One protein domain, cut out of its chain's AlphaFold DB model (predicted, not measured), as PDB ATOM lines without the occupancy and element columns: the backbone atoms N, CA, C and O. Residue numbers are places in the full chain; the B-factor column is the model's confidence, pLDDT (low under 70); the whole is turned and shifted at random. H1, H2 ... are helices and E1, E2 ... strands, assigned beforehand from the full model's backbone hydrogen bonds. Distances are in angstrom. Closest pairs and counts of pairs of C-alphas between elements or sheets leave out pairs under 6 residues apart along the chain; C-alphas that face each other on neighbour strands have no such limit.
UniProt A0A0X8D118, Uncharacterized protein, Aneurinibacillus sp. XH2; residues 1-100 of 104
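What this domain is: This is residues 1 to 100 of the 104 residues of an uncharacterized protein of Aneurinibacillus sp. XH2 (UniProt A0A0X8D118). A twisted sheet of four strands, E1 E4 E5 E6, has helix H2 packed over one face and running along its strands. H1 lies side by side with H2, running the opposite way, and a small hairpin, E2 and E3, sits near edge strand E1. The printed part has 100 residues, in chain order E1 H1 E2 E3 H2 E4 E5 E6; both sheets are antiparallel and the class is mixed, helices and strands. It is compact, with a radius of gyration of the C-alphas of 12.9 A and spans of 39 by 29 by 24 A.

Where its parts are: Find C-alpha 2 at (117.027, 120.570, 106.919); from there E1, residues 2 to 9, runs 21.9 A. Its sheet goes on with E4, residues 65 to 73, 25.9 A; E5, residues 79 to 85, 19.4 A; and E6, residues 90 to 96, 19.9 A, ending at (104.180, 114.483, 109.471). Look next for H2, residues 47 to 60, 20.0 A, and H1, residues 11 to 22, 16.5 A. E2 is residues 31 to 34 and E3 residues 40 to 43.

How they stand to each other: Look at N 5 and O 69, 2.8 A, between E1 and E4; N 70 and O 82, 2.8 A, in the hairpin E4 and E5; and N 83 and O 92, 2.8 A, in the hairpin E5 and E6. E4, E5 and E6 form a meander, each strand the antiparallel neighbour of the one before. H2 is on this sheet at a height of 8.6 A, the two making two layers, a helix on one face of a sheet; the closest C-alphas of H2 and E5 are Arg 56 and Tyr 85, 7.3 A. H1 is not on the sheet but touches H2, closest at C-alphas 18 and 47, 5.7 A, at a shallow tilt of 17 degrees, opposite ways. In the hairpin E2 and E3, N 33 and O 41 are 2.9 A apart. In H1 and H2 every O i to N i+4 pair is within hydrogen-bond range.

The domain as a whole: The C-alphas farthest apart, Asn 61 and Val 76, are 39.5 A apart. The printed part has no cut and no long link. Residues 25 to 27 and 76 have pLDDT under 70.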
ATOM      1  N   MET A   1     118.460 116.341 108.631       72.81
ATOM      2  CA  MET A   1     118.773 117.200 107.466       72.81
ATOM      3  C   MET A   1     117.653 118.215 107.347       72.81
ATOM      4  O   MET A   1     116.508 117.827 107.550       72.81
ATOM      5  N   GLU A   2     117.989 119.477 107.094       88.81
ATOM      6  CA  GLU A   2     117.027 120.570 106.919       88.81
ATOM      7  C   GLU A   2     116.999 120.972 105.439       88.81
ATOM      8  O   GLU A   2     118.054 121.079 104.812       88.81
ATOM      9  N   GLN A   3     115.805 121.142 104.876       91.38
ATOM     10  CA  GLN A   3     115.601 121.590 103.499       91.38
ATOM     11  C   GLN A   3     114.545 122.687 103.476       91.38
ATOM     12  O   GLN A   3     113.459 122.503 104.019       91.38
ATOM     13  N   THR A   4     114.839 123.801 102.811       94.12
ATOM     14  CA  THR A   4     113.925 124.944 102.725       94.12
ATOM     15  C   THR A   4     113.553 125.208 101.278       94.12
ATOM     16  O   THR A   4     114.414 125.414 100.425       94.12
ATOM     17  N   TYR A   5     112.253 125.248 101.021       94.38
ATOM     18  CA  TYR A   5     111.657 125.473  99.718       94.38
ATOM     19  C   TYR A   5     111.000 126.843  99.690       94.38
ATOM     20  O   TYR A   5     110.107 127.138 100.482       94.38
ATOM     21  N   ARG A   6     111.427 127.687  98.752       95.62
ATOM     22  CA  ARG A   6     110.785 128.975  98.492       95.62
ATOM     23  C   ARG A   6     109.721 128.785  97.429       95.62
ATOM     24  O   ARG A   6     110.039 128.367  96.319       95.62
ATOM     25  N   LEU A   7     108.482 129.113  97.753       94.69
ATOM     26  CA  LEU A   7     107.335 129.057  96.857       94.69
ATOM     27  C   LEU A   7     106.838 130.480  96.599       94.69
ATOM     28  O   LEU A   7     106.909 131.344  97.473       94.69
ATOM     29  N   ASN A   8     106.332 130.727  95.394       92.62
ATOM     30  CA  ASN A   8     105.746 132.014  95.032       92.62
ATOM     31  C   ASN A   8     104.345 131.779  94.469       92.62
ATOM     32  O   ASN A   8     104.175 131.639  93.255       92.62
ATOM     33  N   LEU A   9     103.376 131.671  95.376       91.62
ATOM     34  CA  LEU A   9     102.019 131.226  95.077       91.62
ATOM     35  C   LEU A   9     101.042 132.406  95.065       91.62
ATOM     36  O   LEU A   9     101.221 133.403  95.772       91.62
ATOM     37  N   THR A  10     100.000 132.293  94.252       94.38
ATOM     38  CA  THR A  10      98.806 133.144  94.322       94.38
ATOM     39  C   THR A  10      97.730 132.473  95.183       94.38
ATOM     40  O   THR A  10      97.745 131.244  95.307       94.38
ATOM     41  N   PRO A  11      96.751 133.223  95.726       94.81
ATOM     42  CA  PRO A  11      95.612 132.634  96.434       94.81
ATOM     43  C   PRO A  11      94.922 131.534  95.618       94.81
ATOM     44  O   PRO A  11      94.693 130.445  96.131       94.81
ATOM     45  N   LEU A  12      94.705 131.766  94.317       94.50
ATOM     46  CA  LEU A  12      94.097 130.785  93.414       94.50
ATOM     47  C   LEU A  12      94.915 129.486  93.320       94.50
ATOM     48  O   LEU A  12      94.354 128.397  93.307       94.50
ATOM     49  N   GLN A  13      96.247 129.579  93.261       94.12
ATOM     50  CA  GLN A  13      97.099 128.387  93.249       94.12
ATOM     51  C   GLN A  13      96.990 127.608  94.563       94.12
ATOM     52  O   GLN A  13      96.976 126.381  94.537       94.12
ATOM     53  N   VAL A  14      96.876 128.299  95.700       94.50
ATOM     54  CA  VAL A  14      96.669 127.650  97.002       94.50
ATOM     55  C   VAL A  14      95.287 126.993  97.080       94.50
ATOM     56  O   VAL A  14      95.194 125.876  97.578       94.50
ATOM     57  N   GLU A  15      94.235 127.616  96.539       94.44
ATOM     58  CA  GLU A  15      92.896 127.009  96.441       94.44
ATOM     59  C   GLU A  15      92.911 125.722  95.607       94.44
ATOM     60  O   GLU A  15      92.385 124.701  96.042       94.44
ATOM     61  N   VAL A  16      93.594 125.724  94.460       94.12
ATOM     62  CA  VAL A  16      93.748 124.518  93.629       94.12
ATOM     63  C   VAL A  16      94.485 123.406  94.382       94.12
ATOM     64  O   VAL A  16      94.087 122.241  94.313       94.12
ATOM     65  N   LEU A  17      95.550 123.740  95.118       93.19
ATOM     66  CA  LEU A  17      96.265 122.767  95.951       93.19
ATOM     67  C   LEU A  17      95.369 122.224  97.072       93.19
ATOM     68  O   LEU A  17      95.406 121.027  97.344       93.19
ATOM     69  N   LEU A  18      94.550 123.082  97.684       93.12
ATOM     70  CA  LEU A  18      93.615 122.708  98.740       93.12
ATOM     71  C   LEU A  18      92.562 121.723  98.221       93.12
ATOM     72  O   LEU A  18      92.357 120.663  98.817       93.12
ATOM     73  N   ASP A  19      91.948 122.024  97.081       92.19
ATOM     74  CA  ASP A  19      90.987 121.128  96.438       92.19
ATOM     75  C   ASP A  19      91.641 119.805  96.023       92.19
ATOM     76  O   ASP A  19      91.055 118.736  96.195       92.19
ATOM     77  N   THR A  20      92.898 119.856  95.573       89.62
ATOM     78  CA  THR A  20      93.683 118.652  95.278       89.62
ATOM     79  C   THR A  20      93.874 117.795  96.532       89.62
ATOM     80  O   THR A  20      93.621 116.594  96.483       89.62
ATOM     81  N   THR A  21      94.248 118.395  97.672       87.75
ATOM     82  CA  THR A  21      94.381 117.656  98.941       87.75
ATOM     83  C   THR A  21      93.073 117.064  99.437       87.75
ATOM     84  O   THR A  21      93.081 115.962  99.973       87.75
ATOM     85  N   ARG A  22      91.937 117.734  99.221       87.06
ATOM     86  CA  ARG A  22      90.612 117.197  99.572       87.06
ATOM     87  C   ARG A  22      90.212 116.001  98.715       87.06
ATOM     88  O   ARG A  22      89.465 115.141  99.170       87.06
ATOM     89  N   GLY A  23      90.722 115.928  97.485       83.50
ATOM     90  CA  GLY A  23      90.553 114.773  96.605       83.50
ATOM     91  C   GLY A  23      91.316 113.525  97.065       83.50
ATOM     92  O   GLY A  23      91.088 112.437  96.535       83.50
ATOM     93  N   PHE A  24      92.207 113.646  98.050       81.94
ATOM     94  CA  PHE A  24      92.951 112.533  98.632       81.94
ATOM     95  C   PHE A  24      92.128 111.837  99.726       81.94
ATOM     96  O   PHE A  24      92.451 111.906 100.906       81.94
ATOM     97  N   VAL A  25      91.036 111.183  99.322       66.94
ATOM     98  CA  VAL A  25      90.055 110.577 100.245       66.94
ATOM     99  C   VAL A  25      90.648 109.417 101.057       66.94
ATOM    100  O   VAL A  25      90.292 109.258 102.221       66.94
ATOM    101  N   ASP A  26      91.592 108.665 100.477       64.25
ATOM    102  CA  ASP A  26      92.090 107.414 101.074       64.25
ATOM    103  C   ASP A  26      93.601 107.383 101.359       64.25
ATOM    104  O   ASP A  26      94.038 106.534 102.123       64.25
ATOM    105  N   ASN A  27      94.406 108.293 100.791       67.25
ATOM    106  CA  ASN A  27      95.872 108.251 100.906       67.25
ATOM    107  C   ASN A  27      96.472 109.650 100.996       67.25
ATOM    108  O   ASN A  27      96.226 110.473 100.116       67.25
ATOM    109  N   LYS A  28      97.326 109.909 101.990       77.56
ATOM    110  CA  LYS A  28      98.101 111.157 102.035       77.56
ATOM    111  C   LYS A  28      99.075 111.158 100.855       77.56
ATOM    112  O   LYS A  28      99.733 110.161 100.592       77.56
ATOM    113  N   LYS A  29      99.153 112.261 100.107       83.38
ATOM    114  CA  LYS A  29     100.059 112.386  98.952       83.38
ATOM    115  C   LYS A  29     100.849 113.674  99.020       83.38
ATOM    116  O   LYS A  29     100.342 114.698  99.479       83.38
ATOM    117  N   LEU A  30     102.097 113.614  98.560       88.94
ATOM    118  CA  LEU A  30     102.927 114.803  98.424       88.94
ATOM    119  C   LEU A  30     102.359 115.679  97.308       88.94
ATOM    120  O   LEU A  30     102.127 115.223  96.183       88.94
ATOM    121  N   LEU A  31     102.159 116.956  97.618       90.00
ATOM    122  CA  LEU A  31     101.796 117.945  96.620       90.00
ATOM    123  C   LEU A  31     103.045 118.379  95.873       90.00
ATOM    124  O   LEU A  31     104.012 118.848  96.470       90.00
ATOM    125  N   HIS A  32     103.003 118.235  94.556       90.31
ATOM    126  CA  HIS A  32     104.078 118.672  93.686       90.31
ATOM    127  C   HIS A  32     103.871 120.145  93.360       90.31
ATOM    128  O   HIS A  32     102.966 120.502  92.606       90.31
ATOM    129  N   VAL A  33     104.695 120.999  93.959       90.56
ATOM    130  CA  VAL A  33     104.573 122.453  93.854       90.56
ATOM    131  C   VAL A  33     105.833 123.020  93.204       90.56
ATOM    132  O   VAL A  33     106.943 122.652  93.605       90.56
ATOM    133  N   PRO A  34     105.706 123.903  92.197       90.50
ATOM    134  CA  PRO A  34     106.859 124.583  91.634       90.50
ATOM    135  C   PRO A  34     107.458 125.552  92.659       90.50
ATOM    136  O   PRO A  34     106.763 126.392  93.239       90.50
ATOM    137  N   THR A  35     108.766 125.453  92.864       92.44
ATOM    138  CA  THR A  35     109.538 126.403  93.659       92.44
ATOM    139  C   THR A  35     109.735 127.704  92.883       92.44
ATOM    140  O   THR A  35     109.596 127.768  91.660       92.44
ATOM    141  N   ALA A  36     110.112 128.768  93.588       90.38
ATOM    142  CA  ALA A  36     110.445 130.059  92.996       90.38
ATOM    143  C   ALA A  36     111.612 129.978  91.991       90.38
ATOM    144  O   ALA A  36     111.746 130.864  91.150       90.38
ATOM    145  N   ASN A  37     112.421 128.913  92.054       88.12
ATOM    146  CA  ASN A  37     113.541 128.666  91.148       88.12
ATOM    147  C   ASN A  37     113.139 127.834  89.912       88.12
ATOM    148  O   ASN A  37     113.982 127.569  89.062       88.12
ATOM    149  N   GLY A  38     111.869 127.426  89.800       84.38
ATOM    150  CA  GLY A  38     111.355 126.622  88.687       84.38
ATOM    151  C   GLY A  38     111.535 125.109  88.849       84.38
ATOM    152  O   GLY A  38     111.188 124.358  87.941       84.38
ATOM    153  N   GLU A  39     112.048 124.650  89.991       90.44
ATOM    154  CA  GLU A  39     112.138 123.224  90.320       90.44
ATOM    155  C   GLU A  39     110.787 122.715  90.830       90.44
ATOM    156  O   GLU A  39     110.009 123.476  91.399       90.44
ATOM    157  N   LEU A  40     110.503 121.427  90.665       90.44
ATOM    158  CA  LEU A  40     109.300 120.814  91.224       90.44
ATOM    159  C   LEU A  40     109.654 120.110  92.537       90.44
ATOM    160  O   LEU A  40     110.498 119.217  92.540       90.44
ATOM    161  N   ALA A  41     109.003 120.494  93.636       90.94
ATOM    162  CA  ALA A  41     109.211 119.890  94.949       90.94
ATOM    163  C   ALA A  41     107.958 119.137  95.408       90.94
ATOM    164  O   ALA A  41     106.853 119.676  95.343       90.94
ATOM    165  N   GLY A  42     108.132 117.903  95.887       91.50
ATOM    166  CA  GLY A  42     107.080 117.144  96.564       91.50
ATOM    167  C   GLY A  42     107.018 117.541  98.036       91.50
ATOM    168  O   GLY A  42     107.948 117.262  98.787       91.50
ATOM    169  N   LEU A  43     105.939 118.204  98.450       92.19
ATOM    170  CA  LEU A  43     105.790 118.755  99.796       92.19
ATOM    171  C   LEU A  43     104.595 118.125 100.526       92.19
ATOM    172  O   LEU A  43     103.517 118.000  99.936       92.19
ATOM    173  N   PRO A  44     104.734 117.771 101.817       91.50
ATOM    174  CA  PRO A  44     103.662 117.178 102.618       91.50
ATOM    175  C   PRO A  44     102.676 118.245 103.130       91.50
ATOM    176  O   PRO A  44     102.435 118.370 104.329       91.50
ATOM    177  N   LEU A  45     102.129 119.056 102.221       92.19
ATOM    178  CA  LEU A  45     101.191 120.127 102.553       92.19
ATOM    179  C   LEU A  45      99.814 119.541 102.881       92.19
ATOM    180  O   LEU A  45      99.196 118.881 102.049       92.19
ATOM    181  N   THR A  46      99.331 119.798 104.095       91.56
ATOM    182  CA  THR A  46      98.013 119.339 104.560       91.56
ATOM    183  C   THR A  46      96.904 120.333 104.209       91.56
ATOM    184  O   THR A  46      97.158 121.523 104.007       91.56
ATOM    185  N   GLU A  47      95.647 119.879 104.218       91.75
ATOM    186  CA  GLU A  47      94.481 120.765 104.070       91.75
ATOM    187  C   GLU A  47      94.493 121.904 105.105       91.75
ATOM    188  O   GLU A  47      94.249 123.063 104.763       91.75
ATOM    189  N   ALA A  48      94.827 121.597 106.363       92.12
ATOM    190  CA  ALA A  48      94.917 122.600 107.421       92.12
ATOM    191  C   ALA A  48      95.997 123.653 107.117       92.12
ATOM    192  O   ALA A  48      95.766 124.847 107.300       92.12
ATOM    193  N   ALA A  49      97.154 123.223 106.605       94.19
ATOM    194  CA  ALA A  49      98.244 124.111 106.219       94.19
ATOM    195  C   ALA A  49      97.873 125.041 105.053       94.19
ATOM    196  O   ALA A  49      98.164 126.238 105.093       94.19
ATOM    197  N   LEU A  50      97.205 124.508 104.029       94.94
ATOM    198  CA  LEU A  50      96.756 125.282 102.870       94.94
ATOM    199  C   LEU A  50      95.614 126.240 103.231       94.94
ATOM    200  O   LEU A  50      95.619 127.390 102.796       94.94
ATOM    201  N   SER A  51      94.683 125.810 104.085       95.38
ATOM    202  CA  SER A  51      93.617 126.678 104.602       95.38
ATOM    203  C   SER A  51      94.198 127.833 105.420       95.38
ATOM    204  O   SER A  51      93.845 128.990 105.198       95.38
ATOM    205  N   TRP A  52      95.168 127.538 106.293       95.94
ATOM    206  CA  TRP A  52      95.899 128.557 107.043       95.94
ATOM    207  C   TRP A  52      96.591 129.564 106.114       95.94
ATOM    208  O   TRP A  52      96.535 130.760 106.390       95.94
ATOM    209  N   LEU A  53      97.202 129.117 105.008       95.31
ATOM    210  CA  LEU A  53      97.816 130.010 104.018       95.31
ATOM    211  C   LEU A  53      96.785 130.940 103.369       95.31
ATOM    212  O   LEU A  53      97.032 132.141 103.291       95.31
ATOM    213  N   LEU A  54      95.626 130.426 102.944       94.88
ATOM    214  CA  LEU A  54      94.563 131.253 102.357       94.88
ATOM    215  C   LEU A  54      94.073 132.341 103.312       94.88
ATOM    216  O   LEU A  54      93.865 133.479 102.891       94.88
ATOM    217  N   ASP A  55      93.940 132.024 104.597       94.94
ATOM    218  CA  ASP A  55      93.573 133.022 105.598       94.94
ATOM    219  C   ASP A  55      94.641 134.118 105.719       94.94
ATOM    220  O   ASP A  55      94.298 135.293 105.852       94.94
ATOM    221  N   ARG A  56      95.933 133.780 105.583       94.88
ATOM    222  CA  ARG A  56      97.018 134.780 105.540       94.88
ATOM    223  C   ARG A  56      96.929 135.682 104.312       94.88
ATOM    224  O   ARG A  56      97.060 136.895 104.464       94.88
ATOM    225  N   TYR A  57      96.640 135.130 103.132       93.75
ATOM    226  CA  TYR A  57      96.411 135.931 101.923       93.75
ATOM    227  C   TYR A  57      95.240 136.906 102.092       93.75
ATOM    228  O   TYR A  57      95.357 138.077 101.734       93.75
ATOM    229  N   ARG A  58      94.124 136.445 102.676       91.94
ATOM    230  CA  ARG A  58      92.943 137.285 102.946       91.94
ATOM    231  C   ARG A  58      93.244 138.400 103.942       91.94
ATOM    232  O   ARG A  58      92.827 139.531 103.726       91.94
ATOM    233  N   GLU A  59      93.980 138.097 105.010       92.94
ATOM    234  CA  GLU A  59      94.411 139.091 105.998       92.94
ATOM    235  C   GLU A  59      95.379 140.125 105.409       92.94
ATOM    236  O   GLU A  59      95.315 141.297 105.771       92.94
ATOM    237  N   ALA A  60      96.289 139.696 104.530       91.06
ATOM    238  CA  ALA A  60      97.265 140.575 103.887       91.06
ATOM    239  C   ALA A  60      96.665 141.387 102.726       91.06
ATOM    240  O   ALA A  60      97.225 142.416 102.357       91.06
ATOM    241  N   ASN A  61      95.537 140.933 102.165       90.81
ATOM    242  CA  ASN A  61      94.951 141.440 100.925       90.81
ATOM    243  C   ASN A  61      95.969 141.442  99.764       90.81
ATOM    244  O   ASN A  61      96.122 142.430  99.045       90.81
ATOM    245  N   GLU A  62      96.694 140.329  99.614       89.75
ATOM    246  CA  GLU A  62      97.757 140.155  98.619       89.75
ATOM    247  C   GLU A  62      97.332 139.211  97.486       89.75
ATOM    248  O   GLU A  62      96.770 138.141  97.713       89.75
ATOM    249  N   GLU A  63      97.663 139.576  96.245       88.62
ATOM    250  CA  GLU A  63      97.384 138.751  95.056       88.62
ATOM    251  C   GLU A  63      98.466 137.688  94.803       88.62
ATOM    252  O   GLU A  63      98.269 136.740  94.036       88.62
ATOM    253  N   LYS A  64      99.630 137.839  95.444       91.06
ATOM    254  CA  LYS A  64     100.752 136.905  95.369       91.06
ATOM    255  C   LYS A  64     101.643 137.055  96.594       91.06
ATOM    256  O   LYS A  64     101.894 138.168  97.039       91.06
ATOM    257  N   GLY A  65     102.133 135.929  97.095       89.62
ATOM    258  CA  GLY A  65     102.839 135.855  98.363       89.62
ATOM    259  C   GLY A  65     103.987 134.866  98.289       89.62
ATOM    260  O   GLY A  65     103.901 133.817  97.642       89.62
ATOM    261  N   GLU A  66     105.074 135.224  98.957       94.38
ATOM    262  CA  GLU A  66     106.171 134.304  99.188       94.38
ATOM    263  C   GLU A  66     105.874 133.432 100.403       94.38
ATOM    264  O   GLU A  66     105.568 133.923 101.495       94.38
ATOM    265  N   VAL A  67     106.018 132.128 100.195       95.06
ATOM    266  CA  VAL A  67     105.861 131.113 101.225       95.06
ATOM    267  C   VAL A  67     107.160 130.335 101.326       95.06
ATOM    268  O   VAL A  67     107.673 129.834 100.326       95.06
ATOM    269  N   LEU A  68     107.693 130.218 102.534       95.94
ATOM    270  CA  LEU A  68     108.837 129.368 102.828       95.94
ATOM    271  C   LEU A  68     108.329 128.094 103.494       95.94
ATOM    272  O   LEU A  68     107.613 128.167 104.487       95.94
ATOM    273  N   VAL A  69     108.688 126.940 102.943       95.75
ATOM    274  CA  VAL A  69     108.382 125.631 103.522       95.75
ATOM    275  C   VAL A  69     109.689 124.973 103.926       95.75
ATOM    276  O   VAL A  69     110.484 124.594 103.070       95.75
ATOM    277  N   THR A  70     109.913 124.836 105.225       95.12
ATOM    278  CA  THR A  70     111.090 124.181 105.790       95.12
ATOM    279  C   THR A  70     110.712 122.789 106.269       95.12
ATOM    280  O   THR A  70     109.796 122.627 107.073       95.12
ATOM    281  N   LEU A  71     111.434 121.788 105.781       92.69
ATOM    282  CA  LEU A  71     111.356 120.403 106.215       92.69
ATOM    283  C   LEU A  71     112.579 120.104 107.074       92.69
ATOM    284  O   LEU A  71     113.711 120.172 106.593       92.69
ATOM    285  N   CYS A  72     112.357 119.753 108.333       90.94
ATOM    286  CA  CYS A  72     113.408 119.309 109.232       90.94
ATOM    287  C   CYS A  72     113.075 117.909 109.734       90.94
ATOM    288  O   CYS A  72     111.985 117.658 110.237       90.94
ATOM    289  N   SER A  73     114.007 116.969 109.588       83.62
ATOM    290  CA  SER A  73     113.855 115.646 110.202       83.62
ATOM    291  C   SER A  73     113.858 115.823 111.722       83.62
ATOM    292  O   SER A  73     114.898 116.145 112.295       83.62
ATOM    293  N   ALA A  74     112.682 115.673 112.335       72.38
ATOM    294  CA  ALA A  74     112.498 115.805 113.775       72.38
ATOM    295  C   ALA A  74     112.978 114.531 114.479       72.38
ATOM    296  O   ALA A  74     113.783 114.614 115.400       72.38
ATOM    297  N   ASP A  75     112.572 113.365 113.955       72.81
ATOM    298  CA  ASP A  75     112.905 112.030 114.465       72.81
ATOM    299  C   ASP A  75     113.141 111.029 113.312       72.81
ATOM    300  O   ASP A  75     113.034 111.366 112.134       72.81
ATOM    301  N   VAL A  76     113.382 109.748 113.642       67.56
ATOM    302  CA  VAL A  76     113.529 108.646 112.662       67.56
ATOM    303  C   VAL A  76     112.271 108.442 111.801       67.56
ATOM    304  O   VAL A  76     112.370 107.936 110.689       67.56
ATOM    305  N   LYS A  77     111.088 108.812 112.311       76.56
ATOM    306  CA  LYS A  77     109.792 108.597 111.635       76.56
ATOM    307  C   LYS A  77     109.075 109.883 111.226       76.56
ATOM    308  O   LYS A  77     108.251 109.844 110.321       76.56
ATOM    309  N   ASN A  78     109.380 111.003 111.878       85.25
ATOM    310  CA  ASN A  78     108.633 112.244 111.715       85.25
ATOM    311  C   ASN A  78     109.502 113.340 111.098       85.25
ATOM    312  O   ASN A  78     110.675 113.509 111.436       85.25
ATOM    313  N   THR A  79     108.888 114.109 110.210       89.00
ATOM    314  CA  THR A  79     109.438 115.331 109.636       89.00
ATOM    315  C   THR A  79     108.625 116.506 110.154       89.00
ATOM    316  O   THR A  79     107.416 116.560 109.940       89.00
ATOM    317  N   ALA A  80     109.295 117.443 110.815       92.88
ATOM    318  CA  ALA A  80     108.727 118.730 111.164       92.88
ATOM    319  C   ALA A  80     108.632 119.587 109.901       92.88
ATOM    320  O   ALA A  80     109.620 119.809 109.195       92.88
ATOM    321  N   VAL A  81     107.431 120.078 109.631       94.19
ATOM    322  CA  VAL A  81     107.117 120.981 108.531       94.19
ATOM    323  C   VAL A  81     106.823 122.345 109.121       94.19
ATOM    324  O   VAL A  81     105.923 122.503 109.944       94.19
ATOM    325  N   THR A  82     107.570 123.347 108.682       96.06
ATOM    326  CA  THR A  82     107.354 124.743 109.053       96.06
ATOM    327  C   THR A  82     106.998 125.532 107.807       96.06
ATOM    328  O   THR A  82     107.737 125.511 106.830       96.06
ATOM    329  N   ILE A  83     105.868 126.228 107.833       96.06
ATOM    330  CA  ILE A  83     105.412 127.102 106.759       96.06
ATOM    331  C   ILE A  83     105.446 128.532 107.271       96.06
ATOM    332  O   ILE A  83     104.743 128.861 108.225       96.06
ATOM    333  N   THR A  84     106.216 129.387 106.614       96.38
ATOM    334  CA  THR A  84     106.293 130.814 106.919       96.38
ATOM    335  C   THR A  84     105.718 131.619 105.765       96.38
ATOM    336  O   THR A  84     106.139 131.473 104.619       96.38
ATOM    337  N   TYR A  85     104.760 132.489 106.079       94.62
ATOM    338  CA  TYR A  85     104.235 133.485 105.154       94.62
ATOM    339  C   TYR A  85     105.064 134.766 105.281       94.62
ATOM    340  O   TYR A  85     104.942 135.488 106.277       94.62
ATOM    341  N   SER A  86     105.937 135.034 104.303       91.12
ATOM    342  CA  SER A  86     107.013 136.029 104.434       91.12
ATOM    343  C   SER A  86     106.502 137.454 104.671       91.12
ATOM    344  O   SER A  86     107.099 138.188 105.456       91.12
ATOM    345  N   SER A  87     105.384 137.835 104.046       87.88
ATOM    346  CA  SER A  87     104.802 139.188 104.131       87.88
ATOM    347  C   SER A  87     104.413 139.587 105.563       87.88
ATOM    348  O   SER A  87     104.671 140.708 105.998       87.88
ATOM    349  N   GLN A  88     103.867 138.644 106.335       89.56
ATOM    350  CA  GLN A  88     103.394 138.894 107.701       89.56
ATOM    351  C   GLN A  88     104.318 138.320 108.783       89.56
ATOM    352  O   GLN A  88     104.019 138.453 109.967       89.56
ATOM    353  N   GLN A  89     105.393 137.628 108.388       91.00
ATOM    354  CA  GLN A  89     106.272 136.852 109.274       91.00
ATOM    355  C   GLN A  89     105.519 135.899 110.217       91.00
ATOM    356  O   GLN A  89     105.944 135.630 111.341       91.00
ATOM    357  N   LYS A  90     104.375 135.383 109.760       93.44
ATOM    358  CA  LYS A  90     103.592 134.388 110.494       93.44
ATOM    359  C   LYS A  90     104.039 132.995 110.089       93.44
ATOM    360  O   LYS A  90     104.323 132.749 108.917       93.44
ATOM    361  N   THR A  91     104.026 132.085 111.055       95.75
ATOM    362  CA  THR A  91     104.517 130.721 110.876       95.75
ATOM    363  C   THR A  91     103.506 129.708 111.403       95.75
ATOM    364  O   THR A  91     102.879 129.932 112.438       95.75
ATOM    365  N   LEU A  92     103.366 128.594 110.692       96.31
ATOM    366  CA  LEU A  92     102.658 127.390 111.109       96.31
ATOM    367  C   LEU A  92     103.658 126.235 111.152       96.31
ATOM    368  O   LEU A  92     104.389 126.035 110.186       96.31
ATOM    369  N   ALA A  93     103.669 125.465 112.234       94.75
ATOM    370  CA  ALA A  93     104.490 124.265 112.354       94.75
ATOM    371  C   ALA A  93     103.614 123.049 112.668       94.75
ATOM    372  O   ALA A  93     102.646 123.161 113.423       94.75
ATOM    373  N   TYR A  94     103.941 121.909 112.070       93.06
ATOM    374  CA  TYR A  94     103.286 120.624 112.306       93.06
ATOM    375  C   TYR A  94     104.229 119.473 111.953       93.06
ATOM    376  O   TYR A  94     105.152 119.646 111.163       93.06
ATOM    377  N   ASP A  95     103.970 118.291 112.503       91.19
ATOM    378  CA  ASP A  95     104.747 117.087 112.217       91.19
ATOM    379  C   ASP A  95     103.984 116.151 111.282       91.19
ATOM    380  O   ASP A  95     102.764 115.990 111.386       91.19
ATOM    381  N   VAL A  96     104.715 115.510 110.371       88.31
ATOM    382  CA  VAL A  96     104.180 114.483 109.471       88.31
ATOM    383  C   VAL A  96     105.059 113.244 109.476       88.31
ATOM    384  O   VAL A  96     106.285 113.334 109.532       88.31
ATOM    385  N   ASN A  97     104.436 112.077 109.346       87.56
ATOM    386  CA  ASN A  97     105.145 110.848 109.028       87.56
ATOM    387  C   ASN A  97     105.205 110.700 107.503       87.56
ATOM    388  O   ASN A  97     104.192 110.400 106.876       87.56
ATOM    389  N   LEU A  98     106.379 110.919 106.903       81.44
ATOM    390  CA  LEU A  98     106.546 110.837 105.445       81.44
ATOM    391  C   LEU A  98     106.253 109.437 104.886       81.44
ATOM    392  O   LEU A  98     105.863 109.339 103.730       81.44
ATOM    393  N   ALA A  99     106.361 108.375 105.692       79.06
ATOM    394  CA  ALA A  99     106.017 107.025 105.242       79.06
ATOM    395  C   ALA A  99     104.527 106.893 104.880       79.06
ATOM    396  O   ALA A  99     104.187 106.133 103.983       79.06
ATOM    397  N   GLU A 100     103.647 107.685 105.506       76.38
ATOM    398  CA  GLU A 100     102.213 107.714 105.168       76.38
ATOM    399  C   GLU A 100     101.940 108.352 103.795       76.38
ATOM    400  O   GLU A 100     100.815 108.288 103.309       76.38
TER     401      GLU A 100